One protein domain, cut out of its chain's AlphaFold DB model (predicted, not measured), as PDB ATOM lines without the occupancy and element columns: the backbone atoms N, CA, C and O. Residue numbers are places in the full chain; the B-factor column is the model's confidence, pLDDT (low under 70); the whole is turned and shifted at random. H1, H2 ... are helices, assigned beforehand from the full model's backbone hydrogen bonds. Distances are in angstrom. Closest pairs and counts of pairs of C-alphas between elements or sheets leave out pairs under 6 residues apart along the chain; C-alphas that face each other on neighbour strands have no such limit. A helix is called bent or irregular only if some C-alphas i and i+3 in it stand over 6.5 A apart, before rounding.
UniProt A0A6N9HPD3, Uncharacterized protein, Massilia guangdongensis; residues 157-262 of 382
ATOM      1  N   THR A 157    -142.767 164.304  20.698       89.75
ATOM      2  CA  THR A 157    -142.589 164.133  19.252       89.75
ATOM      3  C   THR A 157    -142.711 162.665  18.852       89.75
ATOM      4  O   THR A 157    -143.416 162.386  17.890       89.75
ATOM      5  N   TYR A 158    -142.119 161.725  19.596       90.94
ATOM      6  CA  TYR A 158    -142.289 160.299  19.311       90.94
ATOM      7  C   TYR A 158    -143.751 159.858  19.364       90.94
ATOM      8  O   TYR A 158    -144.212 159.205  18.432       90.94
ATOM      9  N   ARG A 159    -144.507 160.268  20.394       88.88
ATOM     10  CA  ARG A 159    -145.940 159.935  20.484       88.88
ATOM     11  C   ARG A 159    -146.730 160.477  19.301       88.88
ATOM     12  O   ARG A 159    -147.531 159.751  18.730       88.88
ATOM     13  N   MET A 160    -146.461 161.717  18.900       88.94
ATOM     14  CA  MET A 160    -147.093 162.311  17.721       88.94
ATOM     15  C   MET A 160    -146.765 161.526  16.443       88.94
ATOM     16  O   MET A 160    -147.664 161.274  15.645       88.94
ATOM     17  N   LEU A 161    -145.508 161.107  16.264       91.19
ATOM     18  CA  LEU A 161    -145.087 160.312  15.108       91.19
ATOM     19  C   LEU A 161    -145.725 158.910  15.100       91.19
ATOM     20  O   LEU A 161    -146.183 158.485  14.046       91.19
ATOM     21  N   ASP A 162    -145.825 158.228  16.248       88.75
ATOM     22  CA  ASP A 162    -146.533 156.936  16.362       88.75
ATOM     23  C   ASP A 162    -148.028 157.083  16.048       88.75
ATOM     24  O   ASP A 162    -148.579 156.260  15.317       88.75
ATOM     25  N   THR A 163    -148.686 158.141  16.536       88.75
ATOM     26  CA  THR A 163    -150.088 158.426  16.191       88.75
ATOM     27  C   THR A 163    -150.251 158.671  14.693       88.75
ATOM     28  O   THR A 163    -151.090 158.032  14.063       88.75
ATOM     29  N   ALA A 164    -149.419 159.534  14.106       90.81
ATOM     30  CA  ALA A 164    -149.462 159.828  12.677       90.81
ATOM     31  C   ALA A 164    -149.233 158.571  11.826       90.81
ATOM     32  O   ALA A 164    -149.968 158.326  10.872       90.81
ATOM     33  N   TYR A 165    -148.260 157.739  12.201       92.56
ATOM     34  CA  TYR A 165    -148.033 156.446  11.563       92.56
ATOM     35  C   TYR A 165    -149.282 155.557  11.610       92.56
ATOM     36  O   TYR A 165    -149.686 155.043  10.570       92.56
ATOM     37  N   ARG A 166    -149.926 155.401  12.775       90.38
ATOM     38  CA  ARG A 166    -151.135 154.565  12.914       90.38
ATOM     39  C   ARG A 166    -152.281 155.055  12.037       90.38
ATOM     40  O   ARG A 166    -152.965 154.237  11.428       90.38
ATOM     41  N   GLU A 167    -152.470 156.367  11.937       92.62
ATOM     42  CA  GLU A 167    -153.490 156.948  11.061       92.62
ATOM     43  C   GLU A 167    -153.178 156.693   9.577       92.62
ATOM     44  O   GLU A 167    -154.065 156.299   8.820       92.62
ATOM     45  N   ILE A 168    -151.914 156.823   9.159       94.62
ATOM     46  CA  ILE A 168    -151.488 156.482   7.790       94.62
ATOM     47  C   ILE A 168    -151.666 154.983   7.526       94.62
ATOM     48  O   ILE A 168    -152.172 154.609   6.470       94.62
ATOM     49  N   ALA A 169    -151.309 154.121   8.480       93.62
ATOM     50  CA  ALA A 169    -151.491 152.676   8.379       93.62
ATOM     51  C   ALA A 169    -152.963 152.299   8.215       93.62
ATOM     52  O   ALA A 169    -153.292 151.476   7.364       93.62
ATOM     53  N   GLN A 170    -153.863 152.952   8.953       93.19
ATOM     54  CA  GLN A 170    -155.301 152.748   8.809       93.19
ATOM     55  C   GLN A 170    -155.819 153.210   7.439       93.19
ATOM     56  O   GLN A 170    -156.620 152.508   6.819       93.19
ATOM     57  N   LEU A 171    -155.342 154.353   6.932       94.25
ATOM     58  CA  LEU A 171    -155.672 154.818   5.581       94.25
ATOM     59  C   LEU A 171    -155.168 153.847   4.506       94.25
ATOM     60  O   LEU A 171    -155.885 153.576   3.549       94.25
ATOM     61  N   PHE A 172    -153.958 153.310   4.668       94.44
ATOM     62  CA  PHE A 172    -153.358 152.352   3.737       94.44
ATOM     63  C   PHE A 172    -154.091 151.008   3.766       94.44
ATOM     64  O   PHE A 172    -154.375 150.446   2.710       94.44
ATOM     65  N   ALA A 173    -154.475 150.521   4.947       92.12
ATOM     66  CA  ALA A 173    -155.288 149.315   5.089       92.12
ATOM     67  C   ALA A 173    -156.656 149.454   4.401       92.12
ATOM     68  O   ALA A 173    -157.179 148.481   3.863       92.12
ATOM     69  N   ASN A 174    -157.211 150.670   4.366       93.06
ATOM     70  CA  ASN A 174    -158.476 150.980   3.706       93.06
ATOM     71  C   ASN A 174    -158.288 151.848   2.443       93.06
ATOM     72  O   ASN A 174    -159.060 152.782   2.198       93.06
ATOM     73  N   TRP A 175    -157.233 151.583   1.661       93.44
ATOM     74  CA  TRP A 175    -156.834 152.473   0.567       93.44
ATOM     75  C   TRP A 175    -157.886 152.586  -0.539       93.44
ATOM     76  O   TRP A 175    -157.996 153.650  -1.133       93.44
ATOM     77  N   GLU A 176    -158.683 151.546  -0.798       93.50
ATOM     78  CA  GLU A 176    -159.710 151.564  -1.850       93.50
ATOM     79  C   GLU A 176    -160.765 152.646  -1.595       93.50
ATOM     80  O   GLU A 176    -161.110 153.415  -2.492       93.50
ATOM     81  N   HIS A 177    -161.213 152.777  -0.344       93.75
ATOM     82  CA  HIS A 177    -162.168 153.808   0.063       93.75
ATOM     83  C   HIS A 177    -161.522 155.195   0.197       93.75
ATOM     84  O   HIS A 177    -162.219 156.205   0.140       93.75
ATOM     85  N   ASN A 178    -160.197 155.255   0.360       93.50
ATOM     86  CA  ASN A 178    -159.437 156.488   0.578       93.50
ATOM     87  C   ASN A 178    -158.469 156.795  -0.578       93.50
ATOM     88  O   ASN A 178    -157.476 157.495  -0.381       93.50
ATOM     89  N   ALA A 179    -158.738 156.289  -1.787       93.19
ATOM     90  CA  ALA A 179    -157.755 156.229  -2.873       93.19
ATOM     91  C   ALA A 179    -157.179 157.603  -3.246       93.19
ATOM     92  O   ALA A 179    -155.979 157.738  -3.479       93.19
ATOM     93  N   VAL A 180    -158.016 158.644  -3.233       94.44
ATOM     94  CA  VAL A 180    -157.594 160.020  -3.533       94.44
ATOM     95  C   VAL A 180    -156.625 160.546  -2.466       94.44
ATOM     96  O   VAL A 180    -155.587 161.117  -2.799       94.44
ATOM     97  N   GLN A 181    -156.925 160.314  -1.185       95.31
ATOM     98  CA  GLN A 181    -156.067 160.749  -0.083       95.31
ATOM     99  C   GLN A 181    -154.768 159.935  -0.032       95.31
ATOM    100  O   GLN A 181    -153.693 160.509   0.125       95.31
ATOM    101  N   VAL A 182    -154.835 158.615  -0.229       95.56
ATOM    102  CA  VAL A 182    -153.645 157.751  -0.293       95.56
ATOM    103  C   VAL A 182    -152.754 158.141  -1.475       95.56
ATOM    104  O   VAL A 182    -151.540 158.251  -1.310       95.56
ATOM    105  N   GLY A 183    -153.332 158.446  -2.640       95.81
ATOM    106  CA  GLY A 183    -152.589 158.980  -3.781       95.81
ATOM    107  C   GLY A 183    -151.874 160.298  -3.461       95.81
ATOM    108  O   GLY A 183    -150.692 160.454  -3.770       95.81
ATOM    109  N   ALA A 184    -152.534 161.218  -2.750       95.75
ATOM    110  CA  ALA A 184    -151.916 162.467  -2.300       95.75
ATOM    111  C   ALA A 184    -150.756 162.235  -1.309       95.75
ATOM    112  O   ALA A 184    -149.696 162.849  -1.449       95.75
ATOM    113  N   ILE A 185    -150.900 161.295  -0.367       95.75
ATOM    114  CA  ILE A 185    -149.830 160.893   0.566       95.75
ATOM    115  C   ILE A 185    -148.626 160.322  -0.199       95.75
ATOM    116  O   ILE A 185    -147.477 160.710   0.036       95.75
ATOM    117  N   LEU A 186    -148.873 159.438  -1.167       95.25
ATOM    118  CA  LEU A 186    -147.827 158.839  -2.001       95.25
ATOM    119  C   LEU A 186    -147.263 159.823  -3.042       95.25
ATOM    120  O   LEU A 186    -146.149 159.633  -3.536       95.25
ATOM    121  N   GLY A 187    -147.964 160.929  -3.304       93.94
ATOM    122  CA  GLY A 187    -147.604 161.966  -4.274       93.94
ATOM    123  C   GLY A 187    -147.762 161.524  -5.725       93.94
ATOM    124  O   GLY A 187    -147.014 161.990  -6.583       93.94
ATOM    125  N   ARG A 188    -148.687 160.598  -5.990       93.94
ATOM    126  CA  ARG A 188    -149.004 160.088  -7.328       93.94
ATOM    127  C   ARG A 188    -150.451 159.613  -7.393       93.94
ATOM    128  O   ARG A 188    -151.002 159.167  -6.391       93.94
ATOM    129  N   GLU A 189    -151.044 159.650  -8.578       91.19
ATOM    130  CA  GLU A 189    -152.337 159.006  -8.805       91.19
ATOM    131  C   GLU A 189    -152.207 157.476  -8.680       91.19
ATOM    132  O   GLU A 189    -151.154 156.885  -8.962       91.19
ATOM    133  N   LEU A 190    -153.271 156.833  -8.197       90.81
ATOM    134  CA  LEU A 190    -153.311 155.387  -8.012       90.81
ATOM    135  C   LEU A 190    -153.951 154.717  -9.226       90.81
ATOM    136  O   LEU A 190    -155.144 154.861  -9.476       90.81
ATOM    137  N   HIS A 191    -153.155 153.927  -9.943       84.44
ATOM    138  CA  HIS A 191    -153.629 153.018 -10.982       84.44
ATOM    139  C   HIS A 191    -153.408 151.581 -10.493       84.44
ATOM    140  O   HIS A 191    -152.336 151.007 -10.679       84.44
ATOM    141  N   GLY A 192    -154.407 151.028  -9.803       84.31
ATOM    142  CA  GLY A 192    -154.327 149.704  -9.179       84.31
ATOM    143  C   GLY A 192    -153.693 149.705  -7.783       84.31
ATOM    144  O   GLY A 192    -153.551 150.749  -7.146       84.31
ATOM    145  N   PHE A 193    -153.345 148.511  -7.297       88.94
ATOM    146  CA  PHE A 193    -152.900 148.298  -5.917       88.94
ATOM    147  C   PHE A 193    -151.560 149.012  -5.625       88.94
ATOM    148  O   PHE A 193    -150.568 148.740  -6.312       88.94
ATOM    149  N   PRO A 194    -151.466 149.890  -4.604       89.88
ATOM    150  CA  PRO A 194    -150.216 150.564  -4.263       89.88
ATOM    151  C   PRO A 194    -149.258 149.605  -3.545       89.88
ATOM    152  O   PRO A 194    -149.566 149.103  -2.466       89.88
ATOM    153  N   ILE A 195    -148.064 149.370  -4.103       90.00
ATOM    154  CA  ILE A 195    -147.059 148.486  -3.482       90.00
ATOM    155  C   ILE A 195    -146.652 148.974  -2.081       90.00
ATOM    156  O   ILE A 195    -146.364 148.164  -1.204       90.00
ATOM    157  N   GLU A 196    -146.681 150.287  -1.849       91.94
ATOM    158  CA  GLU A 196    -146.319 150.937  -0.590       91.94
ATOM    159  C   GLU A 196    -147.224 150.503   0.570       91.94
ATOM    160  O   GLU A 196    -146.737 150.328   1.685       91.94
ATOM    161  N   VAL A 197    -148.507 150.225   0.294       85.50
ATOM    162  CA  VAL A 197    -149.454 149.673   1.281       85.50
ATOM    163  C   VAL A 197    -148.965 148.324   1.809       85.50
ATOM    164  O   VAL A 197    -149.086 148.047   2.995       85.50
ATOM    165  N   ARG A 198    -148.360 147.496   0.950       85.31
ATOM    166  CA  ARG A 198    -147.811 146.187   1.338       85.31
ATOM    167  C   ARG A 198    -146.427 146.286   1.987       85.31
ATOM    168  O   ARG A 198    -146.015 145.368   2.697       85.31
ATOM    169  N   GLN A 199    -145.679 147.348   1.693       87.81
ATOM    170  CA  GLN A 199    -144.329 147.546   2.224       87.81
ATOM    171  C   GLN A 199    -144.331 148.080   3.653       87.81
ATOM    172  O   GLN A 199    -143.395 147.788   4.383       87.81
ATOM    173  N   MET A 200    -145.353 148.839   4.050       89.62
ATOM    174  CA  MET A 200    -145.412 149.434   5.381       89.62
ATOM    175  C   MET A 200    -145.914 148.418   6.414       89.62
ATOM    176  O   MET A 200    -147.119 148.214   6.545       89.62
ATOM    177  N   ARG A 201    -144.990 147.763   7.127       86.50
ATOM    178  CA  ARG A 201    -145.296 146.732   8.132       86.50
ATOM    179  C   ARG A 201    -145.146 147.253   9.554       86.50
ATOM    180  O   ARG A 201    -145.921 146.866  10.423       86.50
ATOM    181  N   CYS A 202    -144.177 148.132   9.782       89.00
ATOM    182  CA  CYS A 202    -143.967 148.791  11.065       89.00
ATOM    183  C   CYS A 202    -143.745 150.301  10.903       89.00
ATOM    184  O   CYS A 202    -143.662 150.842   9.796       89.00
ATOM    185  N   VAL A 203    -143.627 151.001  12.033       91.19
ATOM    186  CA  VAL A 203    -143.387 152.452  12.058       91.19
ATOM    187  C   VAL A 203    -142.070 152.854  11.382       91.19
ATOM    188  O   VAL A 203    -142.008 153.931  10.789       91.19
ATOM    189  N   ALA A 204    -141.046 151.990  11.393       91.12
ATOM    190  CA  ALA A 204    -139.774 152.253  10.714       91.12
ATOM    191  C   ALA A 204    -139.890 152.237   9.178       91.12
ATOM    192  O   ALA A 204    -139.104 152.909   8.509       91.12
ATOM    193  N   ASP A 205    -140.886 151.539   8.619       92.19
ATOM    194  CA  ASP A 205    -141.157 151.534   7.175       92.19
ATOM    195  C   ASP A 205    -141.877 152.810   6.708       92.19
ATOM    196  O   ASP A 205    -141.959 153.095   5.506       92.19
ATOM    197  N   CYS A 206    -142.429 153.587   7.645       94.19
ATOM    198  CA  CYS A 206    -143.129 154.821   7.335       94.19
ATOM    199  C   CYS A 206    -142.136 155.890   6.861       94.19
ATOM    200  O   CYS A 206    -141.208 156.280   7.572       94.19
ATOM    201  N   ARG A 207    -142.337 156.404   5.646       94.44
ATOM    202  CA  ARG A 207    -141.458 157.436   5.084       94.44
ATOM    203  C   ARG A 207    -141.812 158.815   5.631       94.44
ATOM    204  O   ARG A 207    -142.986 159.180   5.717       94.44
ATOM    205  N   ALA A 208    -140.796 159.626   5.927       94.75
ATOM    206  CA  ALA A 208    -140.988 160.989   6.424       94.75
ATOM    207  C   ALA A 208    -141.841 161.842   5.468       94.75
ATOM    208  O   ALA A 208    -142.671 162.636   5.908       94.75
ATOM    209  N   GLU A 209    -141.679 161.643   4.160       94.50
ATOM    210  CA  GLU A 209    -142.445 162.319   3.117       94.50
ATOM    211  C   GLU A 209    -143.937 161.982   3.191       94.50
ATOM    212  O   GLU A 209    -144.768 162.867   2.984       94.50
ATOM    213  N   TRP A 210    -144.284 160.731   3.517       95.06
ATOM    214  CA  TRP A 210    -145.677 160.312   3.675       95.06
ATOM    215  C   TRP A 210    -146.320 161.020   4.856       95.06
ATOM    216  O   TRP A 210    -147.429 161.517   4.724       95.06
ATOM    217  N   LEU A 211    -145.611 161.146   5.977       94.56
ATOM    218  CA  LEU A 211    -146.112 161.836   7.165       94.56
ATOM    219  C   LEU A 211    -146.310 163.337   6.920       94.56
ATOM    220  O   LEU A 211    -147.328 163.912   7.310       94.56
ATOM    221  N   ILE A 212    -145.366 163.974   6.224       93.50
ATOM    222  CA  ILE A 212    -145.482 165.387   5.844       93.50
ATOM    223  C   ILE A 212    -146.697 165.597   4.936       93.50
ATOM    224  O   ILE A 212    -147.524 166.457   5.236       93.50
ATOM    225  N   ARG A 213    -146.844 164.792   3.879       94.56
ATOM    226  CA  ARG A 213    -147.975 164.899   2.945       94.56
ATOM    227  C   ARG A 213    -149.294 164.526   3.599       94.56
ATOM    228  O   ARG A 213    -150.267 165.241   3.428       94.56
ATOM    229  N   TRP A 214    -149.335 163.480   4.418       94.62
ATOM    230  CA  TRP A 214    -150.510 163.140   5.217       94.62
ATOM    231  C   TRP A 214    -150.969 164.337   6.054       94.62
ATOM    232  O   TRP A 214    -152.133 164.728   5.976       94.62
ATOM    233  N   SER A 215    -150.047 165.003   6.755       92.94
ATOM    234  CA  SER A 215    -150.382 166.197   7.533       92.94
ATOM    235  C   SER A 215    -150.911 167.350   6.671       92.94
ATOM    236  O   SER A 215    -151.646 168.182   7.201       92.94
ATOM    237  N   GLU A 216    -150.520 167.447   5.403       91.81
ATOM    238  CA  GLU A 216    -151.071 168.411   4.443       91.81
ATOM    239  C   GLU A 216    -152.483 167.994   3.995       91.81
ATOM    240  O   GLU A 216    -153.402 168.812   3.999       91.81
ATOM    241  N   THR A 217    -152.699 166.701   3.725       94.12
ATOM    242  CA  THR A 217    -154.013 166.177   3.309       94.12
ATOM    243  C   THR A 217    -155.107 166.384   4.356       94.12
ATOM    244  O   THR A 217    -156.272 166.503   3.992       94.12
ATOM    245  N   LEU A 218    -154.778 166.478   5.648       92.62
ATOM    246  CA  LEU A 218    -155.794 166.697   6.685       92.62
ATOM    247  C   LEU A 218    -156.579 168.002   6.478       92.62
ATOM    248  O   LEU A 218    -157.780 168.036   6.739       92.62
ATOM    249  N   GLU A 219    -155.947 169.044   5.930       91.44
ATOM    250  CA  GLU A 219    -156.659 170.279   5.589       91.44
ATOM    251  C   GLU A 219    -157.599 170.062   4.404       91.44
ATOM    252  O   GLU A 219    -158.763 170.456   4.445       91.44
ATOM    253  N   GLN A 220    -157.107 169.367   3.380       89.06
ATOM    254  CA  GLN A 220    -157.834 169.102   2.144       89.06
ATOM    255  C   GLN A 220    -159.055 168.190   2.346       89.06
ATOM    256  O   GLN A 220    -160.095 168.429   1.735       89.06
ATOM    257  N   PHE A 221    -158.939 167.150   3.175       88.81
ATOM    258  CA  PHE A 221    -159.968 166.112   3.330       88.81
ATOM    259  C   PHE A 221    -160.729 166.197   4.661       88.81
ATOM    260  O   PHE A 221    -161.860 165.726   4.743       88.81
ATOM    261  N   GLY A 222    -160.138 166.802   5.694       83.81
ATOM    262  CA  GLY A 222    -160.727 166.940   7.033       83.81
ATOM    263  C   GLY A 222    -161.082 168.378   7.429       83.81
ATOM    264  O   GLY A 222    -161.690 168.583   8.478       83.81
ATOM    265  N   GLY A 223    -160.717 169.379   6.617       85.00
ATOM    266  CA  GLY A 223    -161.052 170.790   6.843       85.00
ATOM    267  C   GLY A 223    -160.215 171.502   7.912       85.00
ATOM    268  O   GLY A 223    -160.517 172.647   8.251       85.00
ATOM    269  N   ALA A 224    -159.173 170.861   8.452       85.75
ATOM    270  CA  ALA A 224    -158.265 171.460   9.429       85.75
ATOM    271  C   ALA A 224    -156.805 171.057   9.164       85.75
ATOM    272  O   ALA A 224    -156.547 169.898   8.841       85.75
ATOM    273  N   PRO A 225    -155.830 171.971   9.331       85.75
ATOM    274  CA  PRO A 225    -154.430 171.664   9.075       85.75
ATOM    275  C   PRO A 225    -153.925 170.572  10.015       85.75
ATOM    276  O   PRO A 225    -154.143 170.622  11.228       85.75
ATOM    277  N   GLY A 226    -153.194 169.609   9.453       85.50
ATOM    278  CA  GLY A 226    -152.562 168.560  10.238       85.50
ATOM    279  C   GLY A 226    -151.437 169.081  11.139       85.50
ATOM    280  O   GLY A 226    -150.988 170.226  11.005       85.50
ATOM    281  N   PRO A 227    -150.919 168.237  12.045       85.19
ATOM    282  CA  PRO A 227    -150.032 168.658  13.130       85.19
ATOM    283  C   PRO A 227    -148.758 169.375  12.654       85.19
ATOM    284  O   PRO A 227    -148.350 170.364  13.274       85.19
ATOM    285  N   LEU A 228    -148.173 168.958  11.522       85.94
ATOM    286  CA  LEU A 228    -146.969 169.575  10.945       85.94
ATOM    287  C   LEU A 228    -147.229 170.886  10.187       85.94
ATOM    288  O   LEU A 228    -146.282 171.613   9.889       85.94
ATOM    289  N   HIS A 229    -148.492 171.193   9.893       86.19
ATOM    290  CA  HIS A 229    -148.923 172.372   9.136       86.19
ATOM    291  C   HIS A 229    -149.616 173.424  10.016       86.19
ATOM    292  O   HIS A 229    -150.045 174.473   9.538       86.19
ATOM    293  N   THR A 230    -149.677 173.187  11.328       84.12
ATOM    294  CA  THR A 230    -150.135 174.188  12.296       84.12
ATOM    295  C   THR A 230    -149.112 175.317  12.483       84.12
ATOM    296  O   THR A 230    -147.915 175.162  12.249       84.12
ATOM    297  N   ARG A 231    -149.553 176.463  13.026       73.19
ATOM    298  CA  ARG A 231    -148.669 177.592  13.402       73.19
ATOM    299  C   ARG A 231    -147.784 177.316  14.634       73.19
ATOM    300  O   ARG A 231    -147.178 178.234  15.184       73.19
ATOM    301  N   SER A 232    -147.727 176.074  15.117       71.00
ATOM    302  CA  SER A 232    -146.936 175.708  16.289       71.00
ATOM    303  C   SER A 232    -145.442 175.782  15.984       71.00
ATOM    304  O   SER A 232    -144.933 175.082  15.106       71.00
ATOM    305  N   LYS A 233    -144.703 176.564  16.782       68.50
ATOM    306  CA  LYS A 233    -143.233 176.638  16.697       68.50
ATOM    307  C   LYS A 233    -142.566 175.268  16.861       68.50
ATOM    308  O   LYS A 233    -141.513 175.037  16.275       68.50
ATOM    309  N   ARG A 234    -143.182 174.358  17.632       69.50
ATOM    310  CA  ARG A 234    -142.660 172.999  17.857       69.50
ATOM    311  C   ARG A 234    -142.607 172.196  16.553       69.50
ATOM    312  O   ARG A 234    -141.628 171.501  16.311       69.50
ATOM    313  N   PHE A 235    -143.611 172.353  15.690       69.38
ATOM    314  CA  PHE A 235    -143.790 171.522  14.497       69.38
ATOM    315  C   PHE A 235    -143.294 172.162  13.203       69.38
ATOM    316  O   PHE A 235    -142.828 171.450  12.314       69.38
ATOM    317  N   ALA A 236    -143.278 173.497  13.130       66.06
ATOM    318  CA  ALA A 236    -142.744 174.219  11.977       66.06
ATOM    319  C   ALA A 236    -141.278 173.845  11.668       66.06
ATOM    320  O   ALA A 236    -140.876 173.804  10.508       66.06
ATOM    321  N   SER A 237    -140.480 173.525  12.696       75.88
ATOM    322  CA  SER A 237    -139.094 173.064  12.518       75.88
ATOM    323  C   SER A 237    -138.980 171.620  12.010       75.88
ATOM    324  O   SER A 237    -138.012 171.289  11.331       75.88
ATOM    325  N   MET A 238    -139.970 170.770  12.306       82.50
ATOM    326  CA  MET A 238    -139.974 169.349  11.940       82.50
ATOM    327  C   MET A 238    -140.359 169.137  10.477       82.50
ATOM    328  O   MET A 238    -139.711 168.342   9.800       82.50
ATOM    329  N   LYS A 239    -141.343 169.889   9.958       82.81
ATOM    330  CA  LYS A 239    -141.754 169.816   8.541       82.81
ATOM    331  C   LYS A 239    -140.572 170.021   7.581       82.81
ATOM    332  O   LYS A 239    -140.502 169.385   6.539       82.81
ATOM    333  N   ASN A 240    -139.635 170.892   7.950       86.56
ATOM    334  CA  ASN A 240    -138.474 171.230   7.125       86.56
ATOM    335  C   ASN A 240    -137.266 170.303   7.360       86.56
ATOM    336  O   ASN A 240    -136.182 170.573   6.848       86.56
ATOM    337  N   ASN A 241    -137.419 169.235   8.150       90.31
ATOM    338  CA  ASN A 241    -136.342 168.306   8.481       90.31
ATOM    339  C   ASN A 241    -136.801 166.836   8.364       90.31
ATOM    340  O   ASN A 241    -136.924 166.139   9.378       90.31
ATOM    341  N   PRO A 242    -137.043 166.342   7.133       92.75
ATOM    342  CA  PRO A 242    -137.461 164.957   6.898       92.75
ATOM    343  C   PRO A 242    -136.431 163.938   7.403       92.75
ATOM    344  O   PRO A 242    -136.814 162.894   7.922       92.75
ATOM    345  N   GLY A 243    -135.132 164.259   7.352       94.19
ATOM    346  CA  GLY A 243    -134.076 163.394   7.886       94.19
ATOM    347  C   GLY A 243    -134.221 163.139   9.390       94.19
ATOM    348  O   GLY A 243    -134.062 162.006   9.843       94.19
ATOM    349  N   LYS A 244    -134.597 164.163  10.166       92.38
ATOM    350  CA  LYS A 244    -134.882 164.017  11.600       92.38
ATOM    351  C   LYS A 244    -136.143 163.192  11.860       92.38
ATOM    352  O   LYS A 244    -136.129 162.376  12.776       92.38
ATOM    353  N   ILE A 245    -137.201 163.370  11.064       93.31
ATOM    354  CA  ILE A 245    -138.413 162.533  11.147       93.31
ATOM    355  C   ILE A 245    -138.056 161.066  10.876       93.31
ATOM    356  O   ILE A 245    -138.382 160.207  11.686       93.31
ATOM    357  N   ALA A 246    -137.327 160.786   9.792       94.50
ATOM    358  CA  ALA A 246    -136.926 159.430   9.420       94.50
ATOM    359  C   ALA A 246    -136.004 158.771  10.461       94.50
ATOM    360  O   ALA A 246    -136.086 157.569  10.691       94.50
ATOM    361  N   ALA A 247    -135.117 159.536  11.104       93.88
ATOM    362  CA  ALA A 247    -134.319 159.031  12.222       93.88
ATOM    363  C   ALA A 247    -135.205 158.647  13.415       93.88
ATOM    364  O   ALA A 247    -135.064 157.552  13.942       93.88
ATOM    365  N   MET A 248    -136.159 159.505  13.786       93.00
ATOM    366  CA  MET A 248    -137.069 159.232  14.900       93.00
ATOM    367  C   MET A 248    -138.012 158.054  14.627       93.00
ATOM    368  O   MET A 248    -138.249 157.270  15.532       93.00
ATOM    369  N   LEU A 249    -138.535 157.906  13.406       93.88
ATOM    370  CA  LEU A 249    -139.389 156.767  13.034       93.88
ATOM    371  C   LEU A 249    -138.632 155.436  13.119       93.88
ATOM    372  O   LEU A 249    -139.172 154.468  13.649       93.88
ATOM    373  N   ARG A 250    -137.368 155.411  12.673       92.62
ATOM    374  CA  ARG A 250    -136.485 154.248  12.846       92.62
ATOM    375  C   ARG A 250    -136.234 153.943  14.315       92.62
ATOM    376  O   ARG A 250    -136.465 152.820  14.721       92.62
ATOM    377  N   GLU A 251    -135.879 154.949  15.117       91.25
ATOM    378  CA  GLU A 251    -135.696 154.764  16.563       91.25
ATOM    379  C   GLU A 251    -136.951 154.161  17.218       91.25
ATOM    380  O   GLU A 251    -136.826 153.249  18.024       91.25
ATOM    381  N   ILE A 252    -138.162 154.624  16.871       90.25
ATOM    382  CA  ILE A 252    -139.401 154.032  17.405       90.25
ATOM    383  C   ILE A 252    -139.540 152.565  16.973       90.25
ATOM    384  O   ILE A 252    -139.891 151.734  17.808       90.25
ATOM    385  N   GLY A 253    -139.263 152.246  15.706       88.62
ATOM    386  CA  GLY A 253    -139.394 150.885  15.181       88.62
ATOM    387  C   GLY A 253    -138.374 149.907  15.760       88.62
ATOM    388  O   GLY A 253    -138.765 148.809  16.140       88.62
ATOM    389  N   ASP A 254    -137.120 150.332  15.931       86.94
ATOM    390  CA  ASP A 254    -136.070 149.531  16.574       86.94
ATOM    391  C   ASP A 254    -136.513 149.094  17.987       86.94
ATOM    392  O   ASP A 254    -136.285 147.963  18.413       86.94
ATOM    393  N   TYR A 255    -137.196 149.977  18.724       82.25
ATOM    394  CA  TYR A 255    -137.725 149.644  20.048       82.25
ATOM    395  C   TYR A 255    -139.008 148.818  20.016       82.25
ATOM    396  O   TYR A 255    -139.209 148.008  20.918       82.25
ATOM    397  N   GLU A 256    -139.876 149.015  19.027       79.88
ATOM    398  CA  GLU A 256    -141.061 148.174  18.856       79.88
ATOM    399  C   GLU A 256    -140.648 146.713  18.629       79.88
ATOM    400  O   GLU A 256    -141.189 145.839  19.298       79.88
ATOM    401  N   GLU A 257    -139.622 146.471  17.806       79.19
ATOM    402  CA  GLU A 257    -139.031 145.143  17.581       79.19
ATOM    403  C   GLU A 257    -138.409 144.556  18.861       79.19
ATOM    404  O   GLU A 257    -138.624 143.393  19.206       79.19
ATOM    405  N   LEU A 258    -137.678 145.365  19.635       73.56
ATOM    406  CA  LEU A 258    -137.124 144.921  20.919       73.56
ATOM    407  C   LEU A 258    -138.212 144.625  21.964       73.56
ATOM    408  O   LEU A 258    -138.052 143.711  22.773       73.56
ATOM    409  N   SER A 259    -139.309 145.386  21.962       67.06
ATOM    410  CA  SER A 259    -140.435 145.221  22.888       67.06
ATOM    411  C   SER A 259    -141.341 144.049  22.505       67.06
ATOM    412  O   SER A 259    -141.863 143.391  23.404       67.06
ATOM    413  N   SER A 260    -141.522 143.756  21.212       62.34
ATOM    414  CA  SER A 260    -142.281 142.582  20.760       62.34
ATOM    415  C   SER A 260    -141.618 141.271  21.171       62.34
ATOM    416  O   SER A 260    -142.313 140.293  21.412       62.34
ATOM    417  N   ASN A 261    -140.295 141.272  21.361       54.09
ATOM    418  CA  ASN A 261    -139.555 140.108  21.854       54.09
ATOM    419  C   ASN A 261    -139.801 139.800  23.348       54.09
ATOM    420  O   ASN A 261    -139.328 138.777  23.837       54.09
ATOM    421  N   GLN A 262    -140.489 140.676  24.097       47.66
ATOM    422  CA  GLN A 262    -140.771 140.483  25.531       47.66
ATOM    423  C   GLN A 262    -142.258 140.272  25.845       47.66
ATOM    424  O   GLN A 262    -142.582 139.535  26.774       47.66
TER     425      GLN A 262
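This is residues 157 to 262 of the 382 residues of an uncharacterized protein of Massilia guangdongensis (UniProt A0A6N9HPD3). Three longer helices, H1, H4 and H6, stand nearly at right angles to one another, each touching the other two; H4 crosses the middle part of H1, and H6 meets the first residues of both. The short helix H2 packs on H4, the short H3 lies by the last residues of H1, and the small H5 sits to one side near H4, after the loop of residues 223 to 232. The printed part has 106 residues, with six named helices in the order H1 to H6 and no named strand; the class is all helix, with 71 residues in named elements. The whole is compact, with a radius of gyration of the C-alphas of 13.8 A, and spans 38 by 34 by 19 A.

H1 runs from Thr 157, C-alpha at (-142.589, 164.133, 19.252), to Ala 173, 24.1 A. H2 is residues 179 to 186 and H3 residues 195 to 199. H4, residues 208 to 222, begins with C-alpha 208 at (-140.988, 160.989, 6.424) and is 20.6 A long. It is neither bent nor irregular, but only just: C-alphas 216 and 219 are 6.0 A apart. H5 is residues 233 to 239, also only just neither bent nor irregular, with C-alphas 234 and 237 6.4 A apart. H6, residues 242 to 260, is 26.8 A long and ends with C-alpha 260 at (-142.281, 142.582, 20.760).

H1 and H4 are the hub, touching three helices each, and the helix packing is mostly crossed, with the pairs H1 and H4, H1 and H6, and H4 and H6 about perpendicular and the pair H2 and H4 at a steep tilt, only just, of 35.0 degrees. Residues 164 to 168 of H1 touch H4, closest C-alphas Ala 164 and Leu 211 at 6.8 A, only just about perpendicular at 70.3 degrees. Residues 158 to 162 of H1 touch H6, closest C-alphas Tyr 158 and Met 248 at 6.9 A, about perpendicular at 82 degrees. H1 and H3 only just touch, with 3 pairs of C-alphas within 8 A, the closest Phe 172 and Val 197 at 5.3 A. H2 touches H4, closest C-alphas Ile 185 and Arg 213 at 5.0 A, opposite ways at a tilt of 35.0 degrees, only just steep. Residues 208 to 209 of H4 touch H6, closest C-alphas Ala 208 and Ala 246 at 5.3 A. H5 is close to but not clearly touching H4, closest C-alphas Ile 212 and Lys 239 at 6.4 A, and is apart from H1. Every O i to N i+4 pair is within hydrogen-bond range in H1, H2, H3 and H6; in H4 9 of 11 are, and in H5 1 of 3, with 1 of 4 O i to N i+3 pairs.

The C-alphas farthest apart, Gly 223 and Gln 262, are 41.0 A apart. The printed part has no cut and no long link. The mean pLDDT of the printed part is 87.9; residues 233 to 236 and 259 to 262 are under 70.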